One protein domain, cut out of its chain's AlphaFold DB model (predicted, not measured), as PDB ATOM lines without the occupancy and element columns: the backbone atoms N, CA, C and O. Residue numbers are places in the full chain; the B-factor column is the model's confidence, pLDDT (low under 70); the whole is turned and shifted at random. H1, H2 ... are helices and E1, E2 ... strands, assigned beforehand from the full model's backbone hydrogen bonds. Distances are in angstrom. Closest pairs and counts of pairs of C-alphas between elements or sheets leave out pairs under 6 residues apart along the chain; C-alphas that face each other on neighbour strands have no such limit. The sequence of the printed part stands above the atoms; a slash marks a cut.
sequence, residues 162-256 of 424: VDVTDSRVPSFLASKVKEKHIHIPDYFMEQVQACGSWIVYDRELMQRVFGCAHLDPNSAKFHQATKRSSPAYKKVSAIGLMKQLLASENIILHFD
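This is residues 162 to 256 of the 424 residues of an uncharacterized protein of Sporosarcina sp. P37 (UniProt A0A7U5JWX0). A ribbon of two antiparallel strands, E2 and E3, runs through the middle, between a fuller end and a looser one. At the fuller end the parallel strands E1 and E4 lie side by side with H1, H2 and H5 around them; at the other end lie H3 and H4 with the links near them, and these two helices do not pack on each other. The printed part has 95 residues, with five named helices and four named strands in the order H1 E1 H2 E2 H3 H4 E3 H5 E4; the two sheets have two strands each, and the class is mixed, helices and strands. The whole is compact, with a radius of gyration of the C-alphas of 13.1 A, and its rounded outline spans 35 by 28 by 22 A.

Residues 162 to 163 pair in parallel with residues 182 to 183 of E1, residues 180 to 184. H1, residues 169 to 173, has its closest C-alpha to E1 at Leu 173, 7.2 A from that of Lys 180. E1 and E4, residues 251 to 255, are parallel neighbours at 26 degrees, with N 182 and O 252 2.8 A apart and N 254 and O 182 2.9 A apart, within hydrogen-bond range. H2, residues 186 to 193, touches H5, residues 238 to 247, about perpendicular at 89 degrees; their closest C-alphas are those of Val 192 and Ile 239, 4.9 A apart. H1 and H5 are close but not clearly touching, the C-alphas of Leu 173 and Leu 245 being closest at 7.5 A. E2, residues 197 to 201, and E3, residues 233 to 237, are antiparallel neighbours at 147 degrees, with N 198 and O 236 2.8 A apart, within hydrogen-bond range. The closest C-alphas of E2 and H5 are those of Trp 198 and Ala 238, 4.8 A apart. H3, residues 203 to 210, comes closest to E3 at Met 206 and Tyr 233, their C-alphas 7.7 A apart. H4, residues 220 to 225, and H3 are only just apart, at 8.3 A. In all five helices every O i to N i+4 pair is within hydrogen-bond range.

H1 begins at C-alpha 169, (265.711, 181.577, 86.783), and is 6.1 A long. E1 is 12.5 A long, H2 10.6 A, E2 13.5 A, H3 10.5 A and H4 8.7 A. E3 is 13.4 A long and H5 14.3 A. E4, 12.9 A long, ends at C-alpha 255, (271.995, 196.320, 84.613).

The two C-alphas farthest apart are those of Lys 178 and Arg 228, 37.5 A. The printed part has no cut, and no link is long. The mean pLDDT of the printed part is 85.4; residues 210 to 215, residue 218 and residues 225 to 226 are under 70.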
ATOM      1  N   VAL A 162     269.002 185.271  80.622       89.75
ATOM      2  CA  VAL A 162     267.621 185.257  81.121       89.75
ATOM      3  C   VAL A 162     267.294 186.575  81.814       89.75
ATOM      4  O   VAL A 162     268.146 187.169  82.464       89.75
ATOM      5  N   ASP A 163     266.046 187.018  81.720       89.25
ATOM      6  CA  ASP A 163     265.561 188.145  82.519       89.25
ATOM      7  C   ASP A 163     265.275 187.671  83.949       89.25
ATOM      8  O   ASP A 163     264.740 186.578  84.145       89.25
ATOM      9  N   VAL A 164     265.540 188.493  84.968       92.38
ATOM     10  CA  VAL A 164     265.217 188.135  86.367       92.38
ATOM     11  C   VAL A 164     263.712 187.961  86.628       92.38
ATOM     12  O   VAL A 164     263.298 187.409  87.647       92.38
ATOM     13  N   THR A 165     262.862 188.422  85.709       90.06
ATOM     14  CA  THR A 165     261.416 188.164  85.711       90.06
ATOM     15  C   THR A 165     261.046 186.770  85.208       90.06
ATOM     16  O   THR A 165     259.894 186.366  85.346       90.06
ATOM     17  N   ASP A 166     261.965 186.024  84.599       89.94
ATOM     18  CA  ASP A 166     261.667 184.710  84.037       89.94
ATOM     19  C   ASP A 166     261.512 183.659  85.148       89.94
ATOM     20  O   ASP A 166     262.384 183.470  86.001       89.94
ATOM     21  N   SER A 167     260.400 182.919  85.142       89.62
ATOM     22  CA  SER A 167     260.147 181.871  86.138       89.62
ATOM     23  C   SER A 167     261.167 180.727  86.115       89.62
ATOM     24  O   SER A 167     261.242 179.964  87.077       89.62
ATOM     25  N   ARG A 168     261.960 180.598  85.043       91.31
ATOM     26  CA  ARG A 168     262.997 179.570  84.879       91.31
ATOM     27  C   ARG A 168     264.320 179.931  85.549       91.31
ATOM     28  O   ARG A 168     265.195 179.068  85.587       91.31
ATOM     29  N   VAL A 169     264.475 181.141  86.101       92.31
ATOM     30  CA  VAL A 169     265.711 181.577  86.783       92.31
ATOM     31  C   VAL A 169     266.241 180.513  87.762       92.31
ATOM     32  O   VAL A 169     267.397 180.131  87.608       92.31
ATOM     33  N   PRO A 170     265.452 179.916  88.680       90.69
ATOM     34  CA  PRO A 170     265.970 178.881  89.581       90.69
ATOM     35  C   PRO A 170     266.552 177.653  88.859       90.69
ATOM     36  O   PRO A 170     267.610 177.154  89.237       90.69
ATOM     37  N   SER A 171     265.895 177.176  87.797       91.94
ATOM     38  CA  SER A 171     266.386 176.053  86.987       91.94
ATOM     39  C   SER A 171     267.633 176.425  86.186       91.94
ATOM     40  O   SER A 171     268.528 175.598  86.025       91.94
ATOM     41  N   PHE A 172     267.717 177.670  85.713       92.69
ATOM     42  CA  PHE A 172     268.893 178.196  85.026       92.69
ATOM     43  C   PHE A 172     270.101 178.296  85.966       92.69
ATOM     44  O   PHE A 172     271.192 177.849  85.609       92.69
ATOM     45  N   LEU A 173     269.899 178.777  87.196       92.06
ATOM     46  CA  LEU A 173     270.928 178.825  88.240       92.06
ATOM     47  C   LEU A 173     271.448 177.429  88.616       92.06
ATOM     48  O   LEU A 173     272.644 177.269  88.843       92.06
ATOM     49  N   ALA A 174     270.582 176.412  88.613       91.44
ATOM     50  CA  ALA A 174     270.956 175.018  88.872       91.44
ATOM     51  C   ALA A 174     271.569 174.289  87.655       91.44
ATOM     52  O   ALA A 174     271.959 173.124  87.756       91.44
ATOM     53  N   SER A 175     271.627 174.932  86.486       92.44
ATOM     54  CA  SER A 175     272.117 174.311  85.256       92.44
ATOM     55  C   SER A 175     273.649 174.230  85.195       92.44
ATOM     56  O   SER A 175     274.368 174.933  85.904       92.44
ATOM     57  N   LYS A 176     274.167 173.409  84.269       90.19
ATOM     58  CA  LYS A 176     275.611 173.273  83.986       90.19
ATOM     59  C   LYS A 176     276.174 174.383  83.083       90.19
ATOM     60  O   LYS A 176     277.279 174.242  82.560       90.19
ATOM     61  N   VAL A 177     275.412 175.450  82.841       88.69
ATOM     62  CA  VAL A 177     275.888 176.595  82.057       88.69
ATOM     63  C   VAL A 177     277.044 177.259  82.813       88.69
ATOM     64  O   VAL A 177     276.913 177.581  83.997       88.69
ATOM     65  N   LYS A 178     278.182 177.419  82.122       87.12
ATOM     66  CA  LYS A 178     279.421 177.961  82.703       87.12
ATOM     67  C   LYS A 178     279.241 179.400  83.178       87.12
ATOM     68  O   LYS A 178     279.539 179.685  84.328       87.12
ATOM     69  N   GLU A 179     278.720 180.254  82.304       89.88
ATOM     70  CA  GLU A 179     278.499 181.680  82.548       89.88
ATOM     71  C   GLU A 179     277.006 181.976  82.450       89.88
ATOM     72  O   GLU A 179     276.381 181.751  81.411       89.88
ATOM     73  N   LYS A 180     276.412 182.418  83.559       93.00
ATOM     74  CA  LYS A 180     274.963 182.606  83.673       93.00
ATOM     75  C   LYS A 180     274.638 184.093  83.607       93.00
ATOM     76  O   LYS A 180     274.741 184.785  84.618       93.00
ATOM     77  N   HIS A 181     274.252 184.570  82.426       93.44
ATOM     78  CA  HIS A 181     273.922 185.978  82.200       93.44
ATOM     79  C   HIS A 181     272.480 186.254  82.630       93.44
ATOM     80  O   HIS A 181     271.557 185.548  82.220       93.44
ATOM     81  N   ILE A 182     272.283 187.261  83.478       93.75
ATOM     82  CA  ILE A 182     270.971 187.617  84.017       93.75
ATOM     83  C   ILE A 182     270.770 189.122  83.886       93.75
ATOM     84  O   ILE A 182     271.565 189.891  84.421       93.75
ATOM     85  N   HIS A 183     269.702 189.529  83.203       92.31
ATOM     86  CA  HIS A 183     269.316 190.934  83.087       92.31
ATOM     87  C   HIS A 183     268.531 191.374  84.324       92.31
ATOM     88  O   HIS A 183     267.578 190.710  84.758       92.31
ATOM     89  N   ILE A 184     268.971 192.485  84.904       92.56
ATOM     90  CA  ILE A 184     268.507 193.051  86.160       92.56
ATOM     91  C   ILE A 184     268.018 194.486  85.906       92.56
ATOM     92  O   ILE A 184     268.836 195.397  85.776       92.56
ATOM     93  N   PRO A 185     266.696 194.726  85.882       90.81
ATOM     94  CA  PRO A 185     266.160 196.076  85.770       90.81
ATOM     95  C   PRO A 185     266.353 196.849  87.081       90.81
ATOM     96  O   PRO A 185     266.286 196.264  88.169       90.81
ATOM     97  N   ASP A 186     266.486 198.175  86.997       90.31
ATOM     98  CA  ASP A 186     266.614 199.058  88.169       90.31
ATOM     99  C   ASP A 186     265.484 198.849  89.179       90.31
ATOM    100  O   ASP A 186     265.729 198.734  90.382       90.31
ATOM    101  N   TYR A 187     264.250 198.674  88.694       90.06
ATOM    102  CA  TYR A 187     263.105 198.413  89.561       90.06
ATOM    103  C   TYR A 187     263.289 197.153  90.432       90.06
ATOM    104  O   TYR A 187     262.832 197.122  91.575       90.06
ATOM    105  N   PHE A 188     263.996 196.113  89.961       93.56
ATOM    106  CA  PHE A 188     264.313 194.951  90.806       93.56
ATOM    107  C   PHE A 188     265.222 195.339  91.968       93.56
ATOM    108  O   PHE A 188     264.956 194.961  93.110       93.56
ATOM    109  N   MET A 189     266.267 196.115  91.692       95.25
ATOM    110  CA  MET A 189     267.230 196.560  92.698       95.25
ATOM    111  C   MET A 189     266.590 197.495  93.728       95.25
ATOM    112  O   MET A 189     266.853 197.368  94.927       95.25
ATOM    113  N   GLU A 190     265.664 198.353  93.301       94.38
ATOM    114  CA  GLU A 190     264.828 199.156  94.197       94.38
ATOM    115  C   GLU A 190     263.967 198.278  95.115       94.38
ATOM    116  O   GLU A 190     263.913 198.511  96.326       94.38
ATOM    117  N   GLN A 191     263.339 197.223  94.579       95.00
ATOM    118  CA  GLN A 191     262.579 196.268  95.393       95.00
ATOM    119  C   GLN A 191     263.478 195.480  96.353       95.00
ATOM    120  O   GLN A 191     263.064 195.202  97.478       95.00
ATOM    121  N   VAL A 192     264.707 195.138  95.960       96.31
ATOM    122  CA  VAL A 192     265.691 194.516  96.861       96.31
ATOM    123  C   VAL A 192     266.036 195.468  98.009       96.31
ATOM    124  O   VAL A 192     265.992 195.049  99.165       96.31
ATOM    125  N   GLN A 193     266.300 196.747  97.718       95.81
ATOM    126  CA  GLN A 193     266.596 197.765  98.732       95.81
ATOM    127  C   GLN A 193     265.417 198.002  99.688       95.81
ATOM    128  O   GLN A 193     265.627 198.201 100.883       95.81
ATOM    129  N   ALA A 194     264.187 197.972  99.176       95.94
ATOM    130  CA  ALA A 194     262.969 198.171  99.957       95.94
ATOM    131  C   ALA A 194     262.483 196.906 100.692       95.94
ATOM    132  O   ALA A 194     261.433 196.946 101.332       95.94
ATOM    133  N   CYS A 195     263.194 195.773 100.581       94.44
ATOM    134  CA  CYS A 195     262.721 194.459 101.042       94.44
ATOM    135  C   CYS A 195     261.323 194.100 100.493       94.44
ATOM    136  O   CYS A 195     260.521 193.436 101.151       94.44
ATOM    137  N   GLY A 196     261.038 194.562  99.278       93.75
ATOM    138  CA  GLY A 196     259.761 194.433  98.606       93.75
ATOM    139  C   GLY A 196     259.553 193.077  97.939       93.75
ATOM    140  O   GLY A 196     260.259 192.081  98.149       93.75
ATOM    141  N   SER A 197     258.530 193.045  97.098       91.75
ATOM    142  CA  SER A 197     258.132 191.858  96.354       91.75
ATOM    143  C   SER A 197     258.498 191.971  94.886       91.75
ATOM    144  O   SER A 197     258.327 193.028  94.290       91.75
ATOM    145  N   TRP A 198     258.880 190.848  94.294       92.88
ATOM    146  CA  TRP A 198     259.140 190.715  92.872       92.88
ATOM    147  C   TRP A 198     258.132 189.793  92.199       92.88
ATOM    148  O   TRP A 198     257.446 189.015  92.866       92.88
ATOM    149  N   ILE A 199     258.034 189.880  90.876       89.31
ATOM    150  CA  ILE A 199     257.138 189.052  90.079       89.31
ATOM    151  C   ILE A 199     257.960 188.262  89.075       89.31
ATOM    152  O   ILE A 199     258.748 188.829  88.324       89.31
ATOM    153  N   VAL A 200     257.732 186.951  89.066       89.69
ATOM    154  CA  VAL A 200     258.293 186.031  88.080       89.69
ATOM    155  C   VAL A 200     257.175 185.399  87.265       89.69
ATOM    156  O   VAL A 200     256.104 185.112  87.804       89.69
ATOM    157  N   TYR A 201     257.395 185.181  85.977       86.81
ATOM    158  CA  TYR A 201     256.379 184.651  85.075       86.81
ATOM    159  C   TYR A 201     256.975 183.811  83.951       86.81
ATOM    160  O   TYR A 201     258.144 183.952  83.590       86.81
ATOM    161  N   ASP A 202     256.131 182.956  83.382       84.50
ATOM    162  CA  ASP A 202     256.440 182.239  82.154       84.50
ATOM    163  C   ASP A 202     256.093 183.125  80.949       84.50
ATOM    164  O   ASP A 202     254.992 183.680  80.855       84.50
ATOM    165  N   ARG A 203     257.055 183.291  80.036       77.75
ATOM    166  CA  ARG A 203     256.927 184.204  78.895       77.75
ATOM    167  C   ARG A 203     255.797 183.790  77.946       77.75
ATOM    168  O   ARG A 203     255.075 184.650  77.439       77.75
ATOM    169  N   GLU A 204     255.611 182.490  77.722       79.94
ATOM    170  CA  GLU A 204     254.554 181.979  76.845       79.94
ATOM    171  C   GLU A 204     253.179 182.149  77.487       79.94
ATOM    172  O   GLU A 204     252.216 182.543  76.823       79.94
ATOM    173  N   LEU A 205     253.086 181.901  78.794       78.75
ATOM    174  CA  LEU A 205     251.852 182.069  79.549       78.75
ATOM    175  C   LEU A 205     251.415 183.542  79.592       78.75
ATOM    176  O   LEU A 205     250.236 183.831  79.382       78.75
ATOM    177  N   MET A 206     252.352 184.480  79.774       75.56
ATOM    178  CA  MET A 206     252.058 185.919  79.711       75.56
ATOM    179  C   MET A 206     251.591 186.361  78.323       75.56
ATOM    180  O   MET A 206     250.595 187.083  78.224       75.56
ATOM    181  N   GLN A 207     252.228 185.877  77.250       77.19
ATOM    182  CA  GLN A 207     251.770 186.154  75.885       77.19
ATOM    183  C   GLN A 207     250.347 185.627  75.651       77.19
ATOM    184  O   GLN A 207     249.543 186.315  75.027       77.19
ATOM    185  N   ARG A 208     250.006 184.438  76.160       76.06
ATOM    186  CA  ARG A 208     248.663 183.850  76.002       76.06
ATOM    187  C   ARG A 208     247.588 184.582  76.804       76.06
ATOM    188  O   ARG A 208     246.485 184.757  76.301       76.06
ATOM    189  N   VAL A 209     247.889 184.988  78.038       73.50
ATOM    190  CA  VAL A 209     246.899 185.578  78.958       73.50
ATOM    191  C   VAL A 209     246.718 187.081  78.734       73.50
ATOM    192  O   VAL A 209     245.602 187.582  78.840       73.50
ATOM    193  N   PHE A 210     247.794 187.802  78.413       68.50
ATOM    194  CA  PHE A 210     247.783 189.266  78.317       68.50
ATOM    195  C   PHE A 210     248.124 189.804  76.923       68.50
ATOM    196  O   PHE A 210     248.093 191.015  76.724       68.50
ATOM    197  N   GLY A 211     248.456 188.940  75.957       68.81
ATOM    198  CA  GLY A 211     248.835 189.363  74.607       68.81
ATOM    199  C   GLY A 211     250.199 190.059  74.530       68.81
ATOM    200  O   GLY A 211     250.501 190.677  73.511       68.81
ATOM    201  N   CYS A 212     251.016 189.990  75.589       64.44
ATOM    202  CA  CYS A 212     252.330 190.630  75.664       64.44
ATOM    203  C   CYS A 212     253.410 189.624  76.091       64.44
ATOM    204  O   CYS A 212     253.391 189.131  77.216       64.44
ATOM    205  N   ALA A 213     254.367 189.353  75.202       58.09
ATOM    206  CA  ALA A 213     255.490 188.444  75.442       58.09
ATOM    207  C   ALA A 213     256.615 189.120  76.226       58.09
ATOM    208  O   ALA A 213     257.421 188.447  76.859       58.09
ATOM    209  N   HIS A 214     256.683 190.449  76.179       62.53
ATOM    210  CA  HIS A 214     257.670 191.231  76.899       62.53
ATOM    211  C   HIS A 214     256.971 192.433  77.530       62.53
ATOM    212  O   HIS A 214     256.405 193.278  76.836       62.53
ATOM    213  N   LEU A 215     256.957 192.462  78.859       66.69
ATOM    214  CA  LEU A 215     256.579 193.632  79.631       66.69
ATOM    215  C   LEU A 215     257.872 194.188  80.195       66.69
ATOM    216  O   LEU A 215     258.508 193.521  81.004       66.69
ATOM    217  N   ASP A 216     258.235 195.388  79.758       72.06
ATOM    218  CA  ASP A 216     259.318 196.142  80.376       72.06
ATOM    219  C   ASP A 216     258.993 196.306  81.876       72.06
ATOM    220  O   ASP A 216     257.969 196.930  82.197       72.06
ATOM    221  N   PRO A 217     259.805 195.735  82.787       70.62
ATOM    222  CA  PRO A 217     259.571 195.801  84.228       70.62
ATOM    223  C   PRO A 217     259.569 197.230  84.781       70.62
ATOM    224  O   PRO A 217     258.995 197.458  85.844       70.62
ATOM    225  N   ASN A 218     260.157 198.181  84.048       69.00
ATOM    226  CA  ASN A 218     260.183 199.602  84.389       69.00
ATOM    227  C   ASN A 218     258.953 200.364  83.851       69.00
ATOM    228  O   ASN A 218     258.775 201.553  84.117       69.00
ATOM    229  N   SER A 219     258.078 199.708  83.082       71.75
ATOM    230  CA  SER A 219     256.936 200.364  82.445       71.75
ATOM    231  C   SER A 219     255.701 200.454  83.350       71.75
ATOM    232  O   SER A 219     255.319 199.518  84.057       71.75
ATOM    233  N   ALA A 220     254.945 201.548  83.214       70.50
ATOM    234  CA  ALA A 220     253.643 201.707  83.871       70.50
ATOM    235  C   ALA A 220     252.657 200.564  83.544       70.50
ATOM    236  O   ALA A 220     251.828 200.192  84.380       70.50
ATOM    237  N   LYS A 221     252.772 199.970  82.346       70.50
ATOM    238  CA  LYS A 221     251.971 198.814  81.918       70.50
ATOM    239  C   LYS A 221     252.257 197.579  82.770       70.50
ATOM    240  O   LYS A 221     251.309 196.898  83.159       70.50
ATOM    241  N   PHE A 222     253.522 197.323  83.113       72.88
ATOM    242  CA  PHE A 222     253.900 196.233  84.015       72.88
ATOM    243  C   PHE A 222     253.282 196.420  85.404       72.88
ATOM    244  O   PHE A 222     252.609 195.519  85.912       72.88
ATOM    245  N   HIS A 223     253.388 197.616  85.983       71.75
ATOM    246  CA  HIS A 223     252.778 197.907  87.285       71.75
ATOM    247  C   HIS A 223     251.245 197.825  87.266       71.75
ATOM    248  O   HIS A 223     250.631 197.461  88.265       71.75
ATOM    249  N   GLN A 224     250.597 198.159  86.147       70.00
ATOM    250  CA  GLN A 224     249.142 198.066  86.021       70.00
ATOM    251  C   GLN A 224     248.663 196.618  85.844       70.00
ATOM    252  O   GLN A 224     247.692 196.221  86.492       70.00
ATOM    253  N   ALA A 225     249.347 195.824  85.014       66.12
ATOM    254  CA  ALA A 225     249.018 194.419  84.764       66.12
ATOM    255  C   ALA A 225     249.150 193.558  86.031       66.12
ATOM    256  O   ALA A 225     248.363 192.643  86.259       66.12
ATOM    257  N   THR A 226     250.098 193.906  86.899       67.75
ATOM    258  CA  THR A 226     250.439 193.146  88.109       67.75
ATOM    259  C   THR A 226     249.594 193.490  89.343       67.75
ATOM    260  O   THR A 226     249.743 192.859  90.394       67.75
ATOM    261  N   LYS A 227     248.657 194.445  89.233       71.19
ATOM    262  CA  LYS A 227     247.684 194.765  90.298       71.19
ATOM    263  C   LYS A 227     246.596 193.700  90.470       71.19
ATOM    264  O   LYS A 227     245.980 193.640  91.530       71.19
ATOM    265  N   ARG A 228     246.321 192.891  89.442       70.88
ATOM    266  CA  ARG A 228     245.257 191.874  89.451       70.88
ATOM    267  C   ARG A 228     245.862 190.484  89.569       70.88
ATOM    268  O   ARG A 228     246.595 190.082  88.677       70.88
ATOM    269  N   SER A 229     245.503 189.746  90.618       74.81
ATOM    270  CA  SER A 229     245.954 188.360  90.803       74.81
ATOM    271  C   SER A 229     245.661 187.512  89.559       74.81
ATOM    272  O   SER A 229     244.538 187.522  89.054       74.81
ATOM    273  N   SER A 230     246.671 186.796  89.063       76.31
ATOM    274  CA  SER A 230     246.585 185.957  87.866       76.31
ATOM    275  C   SER A 230     247.473 184.721  88.027       76.31
ATOM    276  O   SER A 230     248.570 184.844  88.574       76.31
ATOM    277  N   PRO A 231     247.064 183.544  87.517       72.88
ATOM    278  CA  PRO A 231     247.920 182.357  87.494       72.88
ATOM    279  C   PRO A 231     249.125 182.506  86.551       72.88
ATOM    280  O   PRO A 231     250.030 181.680  86.584       72.88
ATOM    281  N   ALA A 232     249.146 183.546  85.710       77.19
ATOM    282  CA  ALA A 232     250.214 183.787  84.744       77.19
ATOM    283  C   ALA A 232     251.551 184.202  85.379       77.19
ATOM    284  O   ALA A 232     252.588 184.144  84.720       77.19
ATOM    285  N   TYR A 233     251.536 184.633  86.644       82.81
ATOM    286  CA  TYR A 233     252.725 185.101  87.341       82.81
ATOM    287  C   TYR A 233     252.701 184.738  88.828       82.81
ATOM    288  O   TYR A 233     251.651 184.566  89.443       82.81
ATOM    289  N   LYS A 234     253.887 184.653  89.432       87.62
ATOM    290  CA  LYS A 234     254.083 184.375  90.854       87.62
ATOM    291  C   LYS A 234     254.775 185.550  91.529       87.62
ATOM    292  O   LYS A 234     255.783 186.059  91.046       87.62
ATOM    293  N   LYS A 235     254.256 185.942  92.691       89.50
ATOM    294  CA  LYS A 235     254.884 186.936  93.564       89.50
ATOM    295  C   LYS A 235     255.911 186.250  94.471       89.50
ATOM    296  O   LYS A 235     255.588 185.266  95.135       89.50
ATOM    297  N   VAL A 236     257.137 186.757  94.491       92.38
ATOM    298  CA  VAL A 236     258.259 186.254  95.299       92.38
ATOM    299  C   VAL A 236     258.884 187.391  96.107       92.38
ATOM    300  O   VAL A 236     258.613 188.565  95.863       92.38
ATOM    301  N   SER A 237     259.710 187.067  97.099       95.19
ATOM    302  CA  SER A 237     260.510 188.072  97.808       95.19
ATOM    303  C   SER A 237     261.671 188.523  96.918       95.19
ATOM    304  O   SER A 237     262.437 187.672  96.465       95.19
ATOM    305  N   ALA A 238     261.824 189.834  96.687       95.62
ATOM    306  CA  ALA A 238     262.924 190.360  95.871       95.62
ATOM    307  C   ALA A 238     264.284 190.047  96.515       95.62
ATOM    308  O   ALA A 238     265.166 189.475  95.878       95.62
ATOM    309  N   ILE A 239     264.409 190.308  97.822       95.56
ATOM    310  CA  ILE A 239     265.611 189.970  98.597       95.56
ATOM    311  C   ILE A 239     265.854 188.454  98.653       95.56
ATOM    312  O   ILE A 239     267.000 188.011  98.620       95.56
ATOM    313  N   GLY A 240     264.791 187.643  98.700       94.81
ATOM    314  CA  GLY A 240     264.894 186.183  98.656       94.81
ATOM    315  C   GLY A 240     265.479 185.680  97.336       94.81
ATOM    316  O   GLY A 240     266.402 184.868  97.353       94.81
ATOM    317  N   LEU A 241     264.995 186.203  96.206       95.19
ATOM    318  CA  LEU A 241     265.529 185.877  94.882       95.19
ATOM    319  C   LEU A 241     266.970 186.383  94.722       95.19
ATOM    320  O   LEU A 241     267.830 185.634  94.269       95.19
ATOM    321  N   MET A 242     267.272 187.601  95.181       96.56
ATOM    322  CA  MET A 242     268.637 188.135  95.162       96.56
ATOM    323  C   MET A 242     269.612 187.256  95.959       96.56
ATOM    324  O   MET A 242     270.704 186.963  95.488       96.56
ATOM    325  N   LYS A 243     269.216 186.749  97.134       94.38
ATOM    326  CA  LYS A 243     270.044 185.794  97.893       94.38
ATOM    327  C   LYS A 243     270.330 184.510  97.108       94.38
ATOM    328  O   LYS A 243     271.439 183.996  97.198       94.38
ATOM    329  N   GLN A 244     269.368 184.008  96.328       94.12
ATOM    330  CA  GLN A 244     269.587 182.846  95.454       94.12
ATOM    331  C   GLN A 244     270.589 183.156  94.335       94.12
ATOM    332  O   GLN A 244     271.462 182.331  94.061       94.12
ATOM    333  N   LEU A 245     270.509 184.350  93.735       95.19
ATOM    334  CA  LEU A 245     271.496 184.819  92.758       95.19
ATOM    335  C   LEU A 245     272.892 184.862  93.388       95.19
ATOM    336  O   LEU A 245     273.794 184.176  92.921       95.19
ATOM    337  N   LEU A 246     273.048 185.565  94.512       94.31
ATOM    338  CA  LEU A 246     274.327 185.692  95.218       94.31
ATOM    339  C   LEU A 246     274.897 184.348  95.697       94.31
ATOM    340  O   LEU A 246     276.113 184.193  95.786       94.31
ATOM    341  N   ALA A 247     274.051 183.359  95.991       91.56
ATOM    342  CA  ALA A 247     274.492 182.011  96.342       91.56
ATOM    343  C   ALA A 247     275.011 181.211  95.130       91.56
ATOM    344  O   ALA A 247     275.825 180.310  95.306       91.56
ATOM    345  N   SER A 248     274.617 181.564  93.905       91.69
ATOM    346  CA  SER A 248     274.920 180.807  92.681       91.69
ATOM    347  C   SER A 248     276.303 181.112  92.105       91.69
ATOM    348  O   SER A 248     276.772 182.244  92.172       91.69
ATOM    349  N   GLU A 249     276.972 180.113  91.536       88.38
ATOM    350  CA  GLU A 249     278.323 180.255  90.968       88.38
ATOM    351  C   GLU A 249     278.312 180.817  89.539       88.38
ATOM    352  O   GLU A 249     277.463 180.431  88.718       88.38
ATOM    353  N   ASN A 250     279.312 181.659  89.242       90.94
ATOM    354  CA  ASN A 250     279.604 182.233  87.924       90.94
ATOM    355  C   ASN A 250     278.389 182.912  87.275       90.94
ATOM    356  O   ASN A 250     277.994 182.595  86.146       90.94
ATOM    357  N   ILE A 251     277.774 183.831  88.020       94.44
ATOM    358  CA  ILE A 251     276.681 184.662  87.514       94.44
ATOM    359  C   ILE A 251     277.230 185.994  87.004       94.44
ATOM    360  O   ILE A 251     278.164 186.551  87.581       94.44
ATOM    361  N   ILE A 252     276.643 186.500  85.927       95.12
ATOM    362  CA  ILE A 252     276.952 187.811  85.360       95.12
ATOM    363  C   ILE A 252     275.646 188.592  85.339       95.12
ATOM    364  O   ILE A 252     274.680 188.190  84.686       95.12
ATOM    365  N   LEU A 253     275.608 189.667  86.112       95.44
ATOM    366  CA  LEU A 253     274.451 190.531  86.270       95.44
ATOM    367  C   LEU A 253     274.610 191.738  85.351       95.44
ATOM    368  O   LEU A 253     275.580 192.481  85.486       95.44
ATOM    369  N   HIS A 254     273.654 191.908  84.442       93.44
ATOM    370  CA  HIS A 254     273.581 193.017  83.492       93.44
ATOM    371  C   HIS A 254     272.527 194.001  83.978       93.44
ATOM    372  O   HIS A 254     271.386 193.600  84.197       93.44
ATOM    373  N   PHE A 255     272.894 195.262  84.168       90.81
ATOM    374  CA  PHE A 255     271.995 196.320  84.613       90.81
ATOM    375  C   PHE A 255     271.564 197.184  83.432       90.81
ATOM    376  O   PHE A 255     272.398 197.759  82.730       90.81
ATOM    377  N   ASP A 256     270.252 197.316  83.251       72.38
ATOM    378  CA  ASP A 256     269.662 198.112  82.174       72.38
ATOM    379  C   ASP A 256     269.757 199.613  82.499       72.38
ATOM    380  O   ASP A 256     268.795 200.226  82.962       72.38
TER     381      ASP A 256